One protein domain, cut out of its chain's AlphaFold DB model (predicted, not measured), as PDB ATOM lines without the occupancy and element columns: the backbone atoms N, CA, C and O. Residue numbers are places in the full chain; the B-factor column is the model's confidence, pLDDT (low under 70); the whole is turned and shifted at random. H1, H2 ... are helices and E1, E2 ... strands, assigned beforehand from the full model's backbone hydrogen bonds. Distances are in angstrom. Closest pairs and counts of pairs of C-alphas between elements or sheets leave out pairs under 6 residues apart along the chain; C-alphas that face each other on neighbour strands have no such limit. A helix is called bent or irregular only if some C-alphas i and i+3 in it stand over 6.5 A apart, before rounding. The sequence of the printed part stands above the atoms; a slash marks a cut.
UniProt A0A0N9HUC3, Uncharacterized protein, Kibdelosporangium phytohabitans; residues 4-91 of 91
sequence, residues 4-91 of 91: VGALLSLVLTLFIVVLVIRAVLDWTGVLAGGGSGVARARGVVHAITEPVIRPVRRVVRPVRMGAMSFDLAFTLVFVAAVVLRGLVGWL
ATOM      1  N   VAL A   4      -0.563 -34.699 -38.041       91.12
ATOM      2  CA  VAL A   4      -0.677 -34.511 -36.588       91.12
ATOM      3  C   VAL A   4      -1.904 -35.234 -36.022       91.12
ATOM      4  O   VAL A   4      -1.780 -35.950 -35.031       91.12
ATOM      5  N   GLY A   5      -3.073 -35.104 -36.658       91.62
ATOM      6  CA  GLY A   5      -4.294 -35.797 -36.233       91.62
ATOM      7  C   GLY A   5      -4.162 -37.321 -36.299       91.62
ATOM      8  O   GLY A   5      -4.559 -38.021 -35.367       91.62
ATOM      9  N   ALA A   6      -3.516 -37.842 -37.346       91.62
ATOM     10  CA  ALA A   6      -3.236 -39.270 -37.477       91.62
ATOM     11  C   ALA A   6      -2.306 -39.783 -36.360       91.62
ATOM     12  O   ALA A   6      -2.592 -40.810 -35.741       91.62
ATOM     13  N   LEU A   7      -1.233 -39.044 -36.055       94.38
ATOM     14  CA  LEU A   7      -0.305 -39.397 -34.982       94.38
ATOM     15  C   LEU A   7      -0.984 -39.371 -33.605       94.38
ATOM     16  O   LEU A   7      -0.830 -40.312 -32.827       94.38
ATOM     17  N   LEU A   8      -1.776 -38.335 -33.315       95.00
ATOM     18  CA  LEU A   8      -2.544 -38.236 -32.069       95.00
ATOM     19  C   LEU A   8      -3.547 -39.381 -31.931       95.00
ATOM     20  O   LEU A   8      -3.640 -39.995 -30.868       95.00
ATOM     21  N   SER A   9      -4.265 -39.702 -33.008       95.06
ATOM     22  CA  SER A   9      -5.200 -40.825 -33.037       95.06
ATOM     23  C   SER A   9      -4.491 -42.149 -32.745       95.06
ATOM     24  O   SER A   9      -4.971 -42.934 -31.923       95.06
ATOM     25  N   LEU A  10      -3.312 -42.382 -33.332       95.31
ATOM     26  CA  LEU A  10      -2.507 -43.572 -33.059       95.31
ATOM     27  C   LEU A  10      -2.098 -43.649 -31.582       95.31
ATOM     28  O   LEU A  10      -2.341 -44.669 -30.938       95.31
ATOM     29  N   VAL A  11      -1.542 -42.571 -31.026       96.81
ATOM     30  CA  VAL A  11      -1.108 -42.519 -29.621       96.81
ATOM     31  C   VAL A  11      -2.279 -42.769 -28.670       96.81
ATOM     32  O   VAL A  11      -2.164 -43.598 -27.766       96.81
ATOM     33  N   LEU A  12      -3.424 -42.118 -28.893       96.94
ATOM     34  CA  LEU A  12      -4.629 -42.329 -28.088       96.94
ATOM     35  C   LEU A  12      -5.146 -43.766 -28.210       96.94
ATOM     36  O   LEU A  12      -5.530 -44.360 -27.206       96.94
ATOM     37  N   THR A  13      -5.118 -44.348 -29.412       97.31
ATOM     38  CA  THR A  13      -5.497 -45.753 -29.628       97.31
ATOM     39  C   THR A  13      -4.614 -46.684 -28.806       97.31
ATOM     40  O   THR A  13      -5.131 -47.522 -28.069       97.31
ATOM     41  N   LEU A  14      -3.293 -46.521 -28.897       97.94
ATOM     42  CA  LEU A  14      -2.340 -47.338 -28.150       97.94
ATOM     43  C   LEU A  14      -2.549 -47.176 -26.644       97.94
ATOM     44  O   LEU A  14      -2.616 -48.169 -25.926       97.94
ATOM     45  N   PHE A  15      -2.736 -45.948 -26.167       97.94
ATOM     46  CA  PHE A  15      -3.002 -45.688 -24.755       97.94
ATOM     47  C   PHE A  15      -4.296 -46.358 -24.263       97.94
ATOM     48  O   PHE A  15      -4.291 -46.992 -23.209       97.94
ATOM     49  N   ILE A  16      -5.383 -46.300 -25.039       97.94
ATOM     50  CA  ILE A  16      -6.639 -47.001 -24.727       97.94
ATOM     51  C   ILE A  16      -6.409 -48.512 -24.655       97.94
ATOM     52  O   ILE A  16      -6.881 -49.145 -23.715       97.94
ATOM     53  N   VAL A  17      -5.647 -49.093 -25.587       98.25
ATOM     54  CA  VAL A  17      -5.292 -50.522 -25.546       98.25
ATOM     55  C   VAL A  17      -4.551 -50.863 -24.249       98.25
ATOM     56  O   VAL A  17      -4.905 -51.838 -23.590       98.25
ATOM     57  N   VAL A  18      -3.586 -50.042 -23.823       98.00
ATOM     58  CA  VAL A  18      -2.888 -50.230 -22.538       98.00
ATOM     59  C   VAL A  18      -3.866 -50.178 -21.354       98.00
ATOM     60  O   VAL A  18      -3.771 -51.010 -20.451       98.00
ATOM     61  N   LEU A  19      -4.835 -49.256 -21.354       97.12
ATOM     62  CA  LEU A  19      -5.866 -49.188 -20.311       97.12
ATOM     63  C   LEU A  19      -6.782 -50.423 -20.305       97.12
ATOM     64  O   LEU A  19      -7.124 -50.912 -19.230       97.12
ATOM     65  N   VAL A  20      -7.142 -50.966 -21.471       97.06
ATOM     66  CA  VAL A  20      -7.908 -52.222 -21.565       97.06
ATOM     67  C   VAL A  20      -7.101 -53.386 -20.992       97.06
ATOM     68  O   VAL A  20      -7.620 -54.141 -20.173       97.06
ATOM     69  N   ILE A  21      -5.821 -53.508 -21.360       96.38
ATOM     70  CA  ILE A  21      -4.928 -54.542 -20.811       96.38
ATOM     71  C   ILE A  21      -4.851 -54.417 -19.286       96.38
ATOM     72  O   ILE A  21      -4.942 -55.426 -18.586       96.38
ATOM     73  N   ARG A  22      -4.732 -53.192 -18.758       95.06
ATOM     74  CA  ARG A  22      -4.760 -52.934 -17.314       95.06
ATOM     75  C   ARG A  22      -6.050 -53.452 -16.672       95.06
ATOM     76  O   ARG A  22      -5.952 -54.213 -15.718       95.06
ATOM     77  N   ALA A  23      -7.219 -53.110 -17.216       93.25
ATOM     78  CA  ALA A  23      -8.505 -53.570 -16.685       93.25
ATOM     79  C   ALA A  23      -8.606 -55.101 -16.646       93.25
ATOM     80  O   ALA A  23      -8.989 -55.674 -15.626       93.25
ATOM     81  N   VAL A  24      -8.201 -55.771 -17.731       93.00
ATOM     82  CA  VAL A  24      -8.177 -57.238 -17.795       93.00
ATOM     83  C   VAL A  24      -7.258 -57.799 -16.713       93.00
ATOM     84  O   VAL A  24      -7.670 -58.669 -15.949       93.00
ATOM     85  N   LEU A  25      -6.029 -57.290 -16.605       92.19
ATOM     86  CA  LEU A  25      -5.058 -57.761 -15.620       92.19
ATOM     87  C   LEU A  25      -5.525 -57.538 -14.174       92.19
ATOM     88  O   LEU A  25      -5.318 -58.416 -13.332       92.19
ATOM     89  N   ASP A  26      -6.184 -56.418 -13.890       89.19
ATOM     90  CA  ASP A  26      -6.753 -56.128 -12.571       89.19
ATOM     91  C   ASP A  26      -7.872 -57.120 -12.222       89.19
ATOM     92  O   ASP A  26      -7.898 -57.656 -11.111       89.19
ATOM     93  N   TRP A  27      -8.726 -57.477 -13.185       86.56
ATOM     94  CA  TRP A  27      -9.748 -58.508 -12.994       86.56
ATOM     95  C   TRP A  27      -9.169 -59.917 -12.867       86.56
ATOM     96  O   TRP A  27      -9.660 -60.689 -12.047       86.56
ATOM     97  N   THR A  28      -8.095 -60.261 -13.588       85.44
ATOM     98  CA  THR A  28      -7.456 -61.583 -13.427       85.44
ATOM     99  C   THR A  28      -6.897 -61.798 -12.021       85.44
ATOM    100  O   THR A  28      -6.917 -62.922 -11.523       85.44
ATOM    101  N   GLY A  29      -6.438 -60.734 -11.352       76.31
ATOM    102  CA  GLY A  29      -5.988 -60.813  -9.962       76.31
ATOM    103  C   GLY A  29      -7.115 -61.190  -8.998       76.31
ATOM    104  O   GLY A  29      -6.876 -61.936  -8.056       76.31
ATOM    105  N   VAL A  30      -8.335 -60.719  -9.264       76.81
ATOM    106  CA  VAL A  30      -9.527 -61.005  -8.448       76.81
ATOM    107  C   VAL A  30     -10.128 -62.372  -8.788       76.81
ATOM    108  O   VAL A  30     -10.520 -63.108  -7.889       76.81
ATOM    109  N   LEU A  31     -10.192 -62.722 -10.075       80.81
ATOM    110  CA  LEU A  31     -10.922 -63.896 -10.565       80.81
ATOM    111  C   LEU A  31     -10.082 -65.179 -10.616       80.81
ATOM    112  O   LEU A  31     -10.639 -66.269 -10.539       80.81
ATOM    113  N   ALA A  32      -8.761 -65.069 -10.774       78.75
ATOM    114  CA  ALA A  32      -7.883 -66.210 -11.048       78.75
ATOM    115  C   ALA A  32      -6.631 -66.254 -10.152       78.75
ATOM    116  O   ALA A  32      -5.669 -66.954 -10.463       78.75
ATOM    117  N   GLY A  33      -6.598 -65.482  -9.060       73.31
ATOM    118  CA  GLY A  33      -5.542 -65.529  -8.037       73.31
ATOM    119  C   GLY A  33      -4.180 -64.946  -8.440       73.31
ATOM    120  O   GLY A  33      -3.394 -64.613  -7.563       73.31
ATOM    121  N   GLY A  34      -3.916 -64.740  -9.735       73.12
ATOM    122  CA  GLY A  34      -2.754 -64.022 -10.271       73.12
ATOM    123  C   GLY A  34      -1.383 -64.677 -10.012       73.12
ATOM    124  O   GLY A  34      -0.900 -64.739  -8.890       73.12
ATOM    125  N   GLY A  35      -0.680 -65.079 -11.077       86.88
ATOM    126  CA  GLY A  35       0.708 -65.564 -10.999       86.88
ATOM    127  C   GLY A  35       1.774 -64.457 -11.066       86.88
ATOM    128  O   GLY A  35       1.479 -63.292 -11.353       86.88
ATOM    129  N   SER A  36       3.048 -64.828 -10.891       87.75
ATOM    130  CA  SER A  36       4.200 -63.905 -10.960       87.75
ATOM    131  C   SER A  36       4.299 -63.148 -12.294       87.75
ATOM    132  O   SER A  36       4.617 -61.959 -12.312       87.75
ATOM    133  N   GLY A  37       3.956 -63.801 -13.410       89.50
ATOM    134  CA  GLY A  37       3.877 -63.163 -14.729       89.50
ATOM    135  C   GLY A  37       2.798 -62.078 -14.805       89.50
ATOM    136  O   GLY A  37       3.060 -60.979 -15.288       89.50
ATOM    137  N   VAL A  38       1.613 -62.346 -14.247       90.69
ATOM    138  CA  VAL A  38       0.493 -61.388 -14.186       90.69
ATOM    139  C   VAL A  38       0.847 -60.197 -13.295       90.69
ATOM    140  O   VAL A  38       0.530 -59.059 -13.632       90.69
ATOM    141  N   ALA A  39       1.534 -60.432 -12.173       90.62
ATOM    142  CA  ALA A  39       2.011 -59.365 -11.296       90.62
ATOM    143  C   ALA A  39       3.037 -58.459 -12.000       90.62
ATOM    144  O   ALA A  39       2.932 -57.234 -11.928       90.62
ATOM    145  N   ARG A  40       3.985 -59.045 -12.745       93.62
ATOM    146  CA  ARG A  40       4.958 -58.281 -13.540       93.62
ATOM    147  C   ARG A  40       4.273 -57.465 -14.635       93.62
ATOM    148  O   ARG A  40       4.560 -56.277 -14.766       93.62
ATOM    149  N   ALA A  41       3.345 -58.074 -15.375       94.00
ATOM    150  CA  ALA A  41       2.565 -57.379 -16.394       94.00
ATOM    151  C   ALA A  41       1.789 -56.201 -15.784       94.00
ATOM    152  O   ALA A  41       1.901 -55.085 -16.290       94.00
ATOM    153  N   ARG A  42       1.109 -56.410 -14.644       94.06
ATOM    154  CA  ARG A  42       0.433 -55.340 -13.888       94.06
ATOM    155  C   ARG A  42       1.372 -54.191 -13.541       94.06
ATOM    156  O   ARG A  42       0.982 -53.041 -13.716       94.06
ATOM    157  N   GLY A  43       2.597 -54.477 -13.102       94.81
ATOM    158  CA  GLY A  43       3.597 -53.445 -12.824       94.81
ATOM    159  C   GLY A  43       3.896 -52.566 -14.043       94.81
ATOM    160  O   GLY A  43       3.910 -51.342 -13.928       94.81
ATOM    161  N   VAL A  44       4.051 -53.174 -15.223       96.69
ATOM    162  CA  VAL A  44       4.343 -52.454 -16.473       96.69
ATOM    163  C   VAL A  44       3.169 -51.578 -16.911       96.69
ATOM    164  O   VAL A  44       3.352 -50.380 -17.120       96.69
ATOM    165  N   VAL A  45       1.951 -52.127 -17.009       96.38
ATOM    166  CA  VAL A  45       0.773 -51.320 -17.394       96.38
ATOM    167  C   VAL A  45       0.504 -50.196 -16.394       96.38
ATOM    168  O   VAL A  45       0.162 -49.090 -16.813       96.38
ATOM    169  N   HIS A  46       0.684 -50.428 -15.090       95.31
ATOM    170  CA  HIS A  46       0.541 -49.370 -14.088       95.31
ATOM    171  C   HIS A  46       1.598 -48.281 -14.268       95.31
ATOM    172  O   HIS A  46       1.246 -47.106 -14.271       95.31
ATOM    173  N   ALA A  47       2.863 -48.639 -14.497       97.25
ATOM    174  CA  ALA A  47       3.920 -47.657 -14.732       97.25
ATOM    175  C   ALA A  47       3.628 -46.754 -15.944       97.25
ATOM    176  O   ALA A  47       3.882 -45.554 -15.885       97.25
ATOM    177  N   ILE A  48       3.041 -47.309 -17.009       96.88
ATOM    178  CA  ILE A  48       2.673 -46.549 -18.213       96.88
ATOM    179  C   ILE A  48       1.460 -45.639 -17.962       96.88
ATOM    180  O   ILE A  48       1.408 -44.517 -18.458       96.88
ATOM    181  N   THR A  49       0.468 -46.109 -17.205       96.88
ATOM    182  CA  THR A  49      -0.836 -45.430 -17.085       96.88
ATOM    183  C   THR A  49      -0.933 -44.479 -15.889       96.88
ATOM    184  O   THR A  49      -1.677 -43.498 -15.943       96.88
ATOM    185  N   GLU A  50      -0.166 -44.695 -14.817       96.25
ATOM    186  CA  GLU A  50      -0.201 -43.846 -13.618       96.25
ATOM    187  C   GLU A  50       0.225 -42.388 -13.828       96.25
ATOM    188  O   GLU A  50      -0.383 -41.533 -13.186       96.25
ATOM    189  N   PRO A  51       1.176 -42.024 -14.708       96.81
ATOM    190  CA  PRO A  51       1.455 -40.615 -14.992       96.81
ATOM    191  C   PRO A  51       0.206 -39.822 -15.414       96.81
ATOM    192  O   PRO A  51       0.092 -38.644 -15.086       96.81
ATOM    193  N   VAL A  52      -0.754 -40.488 -16.071       96.88
ATOM    194  CA  VAL A  52      -2.025 -39.900 -16.522       96.88
ATOM    195  C   VAL A  52      -3.131 -40.043 -15.467       96.88
ATOM    196  O   VAL A  52      -3.909 -39.115 -15.258       96.88
ATOM    197  N   ILE A  53      -3.204 -41.179 -14.767       96.00
ATOM    198  CA  ILE A  53      -4.269 -41.468 -13.786       96.00
ATOM    199  C   ILE A  53      -4.022 -40.796 -12.432       96.00
ATOM    200  O   ILE A  53      -4.956 -40.309 -11.789       96.00
ATOM    201  N   ARG A  54      -2.771 -40.725 -11.975       94.75
ATOM    202  CA  ARG A  54      -2.407 -40.205 -10.652       94.75
ATOM    203  C   ARG A  54      -2.860 -38.759 -10.413       94.75
ATOM    204  O   ARG A  54      -3.323 -38.500  -9.303       94.75
ATOM    205  N   PRO A  55      -2.770 -37.816 -11.373       95.06
ATOM    206  CA  PRO A  55      -3.340 -36.478 -11.207       95.06
ATOM    207  C   PRO A  55      -4.852 -36.509 -10.960       95.06
ATOM    208  O   PRO A  55      -5.335 -35.835 -10.054       95.06
ATOM    209  N   VAL A  56      -5.586 -37.352 -11.692       95.06
ATOM    210  CA  VAL A  56      -7.040 -37.506 -11.542       95.06
ATOM    211  C   VAL A  56      -7.392 -38.076 -10.169       95.06
ATOM    212  O   VAL A  56      -8.304 -37.577  -9.517       95.06
ATOM    213  N   ARG A  57      -6.611 -39.040  -9.666       93.06
ATOM    214  CA  ARG A  57      -6.770 -39.612  -8.312       93.06
ATOM    215  C   ARG A  57      -6.609 -38.601  -7.179       93.06
ATOM    216  O   ARG A  57      -7.083 -38.853  -6.077       93.06
ATOM    217  N   ARG A  58      -5.932 -37.471  -7.412       91.00
ATOM    218  CA  ARG A  58      -5.828 -36.403  -6.402       91.00
ATOM    219  C   ARG A  58      -7.137 -35.632  -6.247       91.00
ATOM    220  O   ARG A  58      -7.369 -35.058  -5.190       91.00
ATOM    221  N   VAL A  59      -7.965 -35.620  -7.290       93.06
ATOM    222  CA  VAL A  59      -9.241 -34.895  -7.329       93.06
ATOM    223  C   VAL A  59     -10.406 -35.843  -7.051       93.06
ATOM    224  O   VAL A  59     -11.287 -35.543  -6.250       93.06
ATOM    225  N   VAL A  60     -10.393 -37.015  -7.682       89.56
ATOM    226  CA  VAL A  60     -11.444 -38.024  -7.571       89.56
ATOM    227  C   VAL A  60     -11.102 -38.977  -6.432       89.56
ATOM    228  O   VAL A  60     -10.156 -39.760  -6.523       89.56
ATOM    229  N   ARG A  61     -11.887 -38.927  -5.352       79.94
ATOM    230  CA  ARG A  61     -11.746 -39.877  -4.242       79.94
ATOM    231  C   ARG A  61     -12.175 -41.277  -4.708       79.94
ATOM    232  O   ARG A  61     -13.223 -41.391  -5.344       79.94
ATOM    233  N   PRO A  62     -11.423 -42.345  -4.384       72.88
ATOM    234  CA  PRO A  62     -11.848 -43.707  -4.683       72.88
ATOM    235  C   PRO A  62     -13.173 -44.003  -3.981       72.88
ATOM    236  O   PRO A  62     -13.276 -43.834  -2.763       72.88
ATOM    237  N   VAL A  63     -14.177 -44.463  -4.728       79.12
ATOM    238  CA  VAL A  63     -15.443 -44.910  -4.142       79.12
ATOM    239  C   VAL A  63     -15.351 -46.410  -3.908       79.12
ATOM    240  O   VAL A  63     -15.148 -47.208  -4.824       79.12
ATOM    241  N   ARG A  64     -15.474 -46.793  -2.639       77.56
ATOM    242  CA  ARG A  64     -15.605 -48.192  -2.237       77.56
ATOM    243  C   ARG A  64     -17.086 -48.548  -2.303       77.56
ATOM    244  O   ARG A  64     -17.882 -47.922  -1.610       77.56
ATOM    245  N   MET A  65     -17.455 -49.521  -3.131       76.56
ATOM    246  CA  MET A  65     -18.818 -50.051  -3.190       76.56
ATOM    247  C   MET A  65     -18.836 -51.425  -2.516       76.56
ATOM    248  O   MET A  65     -18.503 -52.444  -3.119       76.56
ATOM    249  N   GLY A  66     -19.195 -51.445  -1.230       76.56
ATOM    250  CA  GLY A  66     -19.227 -52.673  -0.433       76.56
ATOM    251  C   GLY A  66     -17.850 -53.339  -0.342       76.56
ATOM    252  O   GLY A  66     -16.882 -52.710   0.081       76.56
ATOM    253  N   ALA A  67     -17.764 -54.607  -0.752       73.88
ATOM    254  CA  ALA A  67     -16.518 -55.378  -0.755       73.88
ATOM    255  C   ALA A  67     -15.602 -55.084  -1.963       73.88
ATOM    256  O   ALA A  67     -14.453 -55.524  -1.967       73.88
ATOM    257  N   MET A  68     -16.077 -54.347  -2.979       63.88
ATOM    258  CA  MET A  68     -15.337 -54.086  -4.217       63.88
ATOM    259  C   MET A  68     -15.020 -52.594  -4.370       63.88
ATOM    260  O   MET A  68     -15.887 -51.723  -4.286       63.88
ATOM    261  N   SER A  69     -13.749 -52.268  -4.592       70.94
ATOM    262  CA  SER A  69     -13.332 -50.901  -4.908       70.94
ATOM    263  C   SER A  69     -13.414 -50.659  -6.411       70.94
ATOM    264  O   SER A  69     -12.740 -51.356  -7.170       70.94
ATOM    265  N   PHE A  70     -14.174 -49.649  -6.837       76.81
ATOM    266  CA  PHE A  70     -14.123 -49.158  -8.212       76.81
ATOM    267  C   PHE A  70     -13.086 -48.038  -8.322       76.81
ATOM    268  O   PHE A  70     -13.151 -47.031  -7.611       76.81
ATOM    269  N   ASP A  71     -12.124 -48.199  -9.231       88.00
ATOM    270  CA  ASP A  71     -11.143 -47.158  -9.533       88.00
ATOM    271  C   ASP A  71     -11.751 -46.113 -10.474       88.00
ATOM    272  O   ASP A  71     -11.559 -46.134 -11.690       88.00
ATOM    273  N   LEU A  72     -12.502 -45.182  -9.884       90.44
ATOM    274  CA  LEU A  72     -13.149 -44.090 -10.612       90.44
ATOM    275  C   LEU A  72     -12.166 -43.245 -11.419       90.44
ATOM    276  O   LEU A  72     -12.525 -42.747 -12.482       90.44
ATOM    277  N   ALA A  73     -10.938 -43.066 -10.932       93.38
ATOM    278  CA  ALA A  73      -9.951 -42.271 -11.645       93.38
ATOM    279  C   ALA A  73      -9.480 -42.985 -12.914       93.38
ATOM    280  O   ALA A  73      -9.409 -42.355 -13.968       93.38
ATOM    281  N   PHE A  74      -9.220 -44.294 -12.839       94.12
ATOM    282  CA  PHE A  74      -8.966 -45.112 -14.025       94.12
ATOM    283  C   PHE A  74     -10.139 -45.034 -15.010       94.12
ATOM    284  O   PHE A  74      -9.928 -44.732 -16.184       94.12
ATOM    285  N   THR A  75     -11.372 -45.245 -14.534       93.75
ATOM    286  CA  THR A  75     -12.568 -45.204 -15.386       93.75
ATOM    287  C   THR A  75     -12.724 -43.849 -16.069       93.75
ATOM    288  O   THR A  75     -12.969 -43.795 -17.271       93.75
ATOM    289  N   LEU A  76     -12.528 -42.749 -15.339       95.44
ATOM    290  CA  LEU A  76     -12.638 -41.404 -15.893       95.44
ATOM    291  C   LEU A  76     -11.571 -41.141 -16.962       95.44
ATOM    292  O   LEU A  76     -11.892 -40.607 -18.021       95.44
ATOM    293  N   VAL A  77     -10.322 -41.557 -16.724       96.69
ATOM    294  CA  VAL A  77      -9.239 -41.442 -17.716       96.69
ATOM    295  C   VAL A  77      -9.526 -42.279 -18.957       96.69
ATOM    296  O   VAL A  77      -9.300 -41.808 -20.069       96.69
ATOM    297  N   PHE A  78     -10.051 -43.493 -18.788       96.94
ATOM    298  CA  PHE A  78     -10.435 -44.349 -19.905       96.94
ATOM    299  C   PHE A  78     -11.515 -43.701 -20.772       96.94
ATOM    300  O   PHE A  78     -11.340 -43.578 -21.985       96.94
ATOM    301  N   VAL A  79     -12.594 -43.221 -20.151       97.12
ATOM    302  CA  VAL A  79     -13.680 -42.530 -20.858       97.12
ATOM    303  C   VAL A  79     -13.155 -41.277 -21.559       97.12
ATOM    304  O   VAL A  79     -13.420 -41.088 -22.745       97.12
ATOM    305  N   ALA A  80     -12.353 -40.459 -20.873       97.50
ATOM    306  CA  ALA A  80     -11.753 -39.267 -21.461       97.50
ATOM    307  C   ALA A  80     -10.880 -39.604 -22.680       97.50
ATOM    308  O   ALA A  80     -10.998 -38.944 -23.709       97.50
ATOM    309  N   ALA A  81     -10.054 -40.653 -22.613       97.38
ATOM    310  CA  ALA A  81      -9.213 -41.076 -23.730       97.38
ATOM    311  C   ALA A  81     -10.040 -41.529 -24.945       97.38
ATOM    312  O   ALA A  81      -9.732 -41.138 -26.072       97.38
ATOM    313  N   VAL A  82     -11.110 -42.306 -24.731       97.31
ATOM    314  CA  VAL A  82     -12.029 -42.739 -25.801       97.31
ATOM    315  C   VAL A  82     -12.715 -41.538 -26.455       97.31
ATOM    316  O   VAL A  82     -12.749 -41.450 -27.683       97.31
ATOM    317  N   VAL A  83     -13.206 -40.590 -25.653       97.31
ATOM    318  CA  VAL A  83     -13.847 -39.364 -26.153       97.31
ATOM    319  C   VAL A  83     -12.854 -38.513 -26.946       97.31
ATOM    320  O   VAL A  83     -13.149 -38.143 -28.080       97.31
ATOM    321  N   LEU A  84     -11.658 -38.262 -26.404       96.62
ATOM    322  CA  LEU A  84     -10.602 -37.506 -27.087       96.62
ATOM    323  C   LEU A  84     -10.218 -38.150 -28.421       96.62
ATOM    324  O   LEU A  84     -10.078 -37.449 -29.419       96.62
ATOM    325  N   ARG A  85     -10.098 -39.482 -28.464       95.56
ATOM    326  CA  ARG A  85      -9.816 -40.213 -29.705       95.56
ATOM    327  C   ARG A  85     -10.922 -40.028 -30.733       95.56
ATOM    328  O   ARG A  85     -10.619 -39.832 -31.906       95.56
ATOM    329  N   GLY A  86     -12.179 -40.097 -30.295       92.56
ATOM    330  CA  GLY A  86     -13.330 -39.811 -31.141       92.56
ATOM    331  C   GLY A  86     -13.193 -38.428 -31.762       92.56
ATOM    332  O   GLY A  86     -13.134 -38.323 -32.979       92.56
ATOM    333  N   LEU A  87     -13.044 -37.394 -30.930       92.69
ATOM    334  CA  LEU A  87     -12.928 -35.995 -31.355       92.69
ATOM    335  C   LEU A  87     -11.774 -35.755 -32.337       92.69
ATOM    336  O   LEU A  87     -11.983 -35.109 -33.355       92.69
ATOM    337  N   VAL A  88     -10.589 -36.315 -32.080       91.44
ATOM    338  CA  VAL A  88      -9.447 -36.229 -33.011       91.44
ATOM    339  C   VAL A  88      -9.747 -36.938 -34.335       91.44
ATOM    340  O   VAL A  88      -9.290 -36.491 -35.378       91.44
ATOM    341  N   GLY A  89     -10.527 -38.022 -34.307       78.06
ATOM    342  CA  GLY A  89     -11.009 -38.717 -35.501       78.06
ATOM    343  C   GLY A  89     -11.925 -37.874 -36.396       78.06
ATOM    344  O   GLY A  89     -11.973 -38.115 -37.600       78.06
ATOM    345  N   TRP A  90     -12.633 -36.900 -35.818       75.56
ATOM    346  CA  TRP A  90     -13.549 -36.003 -36.534       75.56
ATOM    347  C   TRP A  90     -12.861 -34.769 -37.145       75.56
ATOM    348  O   TRP A  90     -13.502 -34.059 -37.918       75.56
ATOM    349  N   LEU A  91     -11.591 -34.509 -36.804       70.81
ATOM    350  CA  LEU A  91     -10.782 -33.371 -37.275       70.81
ATOM    351  C   LEU A  91      -9.832 -33.774 -38.425       70.81
ATOM    352  O   LEU A  91      -9.659 -32.968 -39.365       70.81
TER     353      LEU A  91
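Overview. This is residues 4 to 91 of the 91 residues of an uncharacterized protein of Kibdelosporangium phytohabitans (UniProt A0A0N9HUC3). A long helix, H1, has a shorter helix, H3, running back along its first part, and the sharply bent helix H2 joins the other end of H1 to the beginning of H3. The arm H2a folds back over the later part of H1, the arm H2b turns across to the beginning of H3, and a small two-strand hairpin, E1 and E2, makes the turn between H2b and H3. The printed part has 88 residues, with three named helices and two named strands in the order H1, H2, E1, E2, H3; the sheet is E1 - E2, antiparallel, and the class is mostly helix. The whole is only just compact, close to loose, with a radius of gyration of the C-alphas of 14.4 A and spans of 43 by 29 by 19 A.

Arrangement. E1, residues 63 to 65, and E2, residues 68 to 70, form an antiparallel hairpin, with directions at 146 degrees. N 65 and O 68 are 2.9 A apart and N 68 and O 65 3.1 A, both within hydrogen-bond range. The closest C-alphas of E1 and H3, residues 72 to 89, are those of Val 63 and Leu 72, 6.9 A apart. H3 touches H1, residues 4 to 31, opposite ways at a shallow tilt of 28 degrees; their closest C-alphas, Ser 9 and Arg 85, are 5.7 A apart. H2, residues 36 to 59, was assigned as one helix by its hydrogen bonds but is bent: C-alphas 48 and 51 are 6.9 A apart. Its arms, H2a, residues 36 to 48, and H2b, residues 51 to 59, stand about perpendicular at 76 degrees. H1, with residues 18 to 29 alone, touches H2a; they form a helical hairpin, opposite ways at 35.4 degrees, only just a steep tilt, and the closest C-alphas, Arg 22 and Val 45, are 5.8 A apart. H3, with residues 73 to 77 alone, touches H2b, opposite ways at a steep tilt of 57 degrees; the closest C-alphas, Arg 57 and Ala 73, are 5.3 A apart. The helix packing is mostly crossed, but only just: one of the three touching pairs is at a shallow tilt. H2a and H3 are apart, and so are H1 and H2b. Every O i to N i+4 pair is within hydrogen-bond range in H2a and H3, against 23 of 24 in H1 and 2 of 5 in H2b, where 4 of 6 O i to N i+3 pairs are within range.

Along the chain. H1 begins at C-alpha 4, (-0.677, -34.511, -36.588), and measures 40.6 A from first to last C-alpha. H2a measures 18.9 A and H2b 14.3 A, E1 6.2 A and E2 6.5 A. H3 measures 25.6 A and ends at C-alpha 89, (-11.009, -38.717, -35.501).

Size, cuts and confidence. The two C-alphas farthest apart are those of Val 4 and Gly 66, at 44.5 A, while those of Val 4 and Leu 91, the first and last printed, are 10.2 A apart. The printed part has no cut, and its four links between named elements are tight. The mean pLDDT of the printed part is 90.2; residue 68, in E2, is under 70.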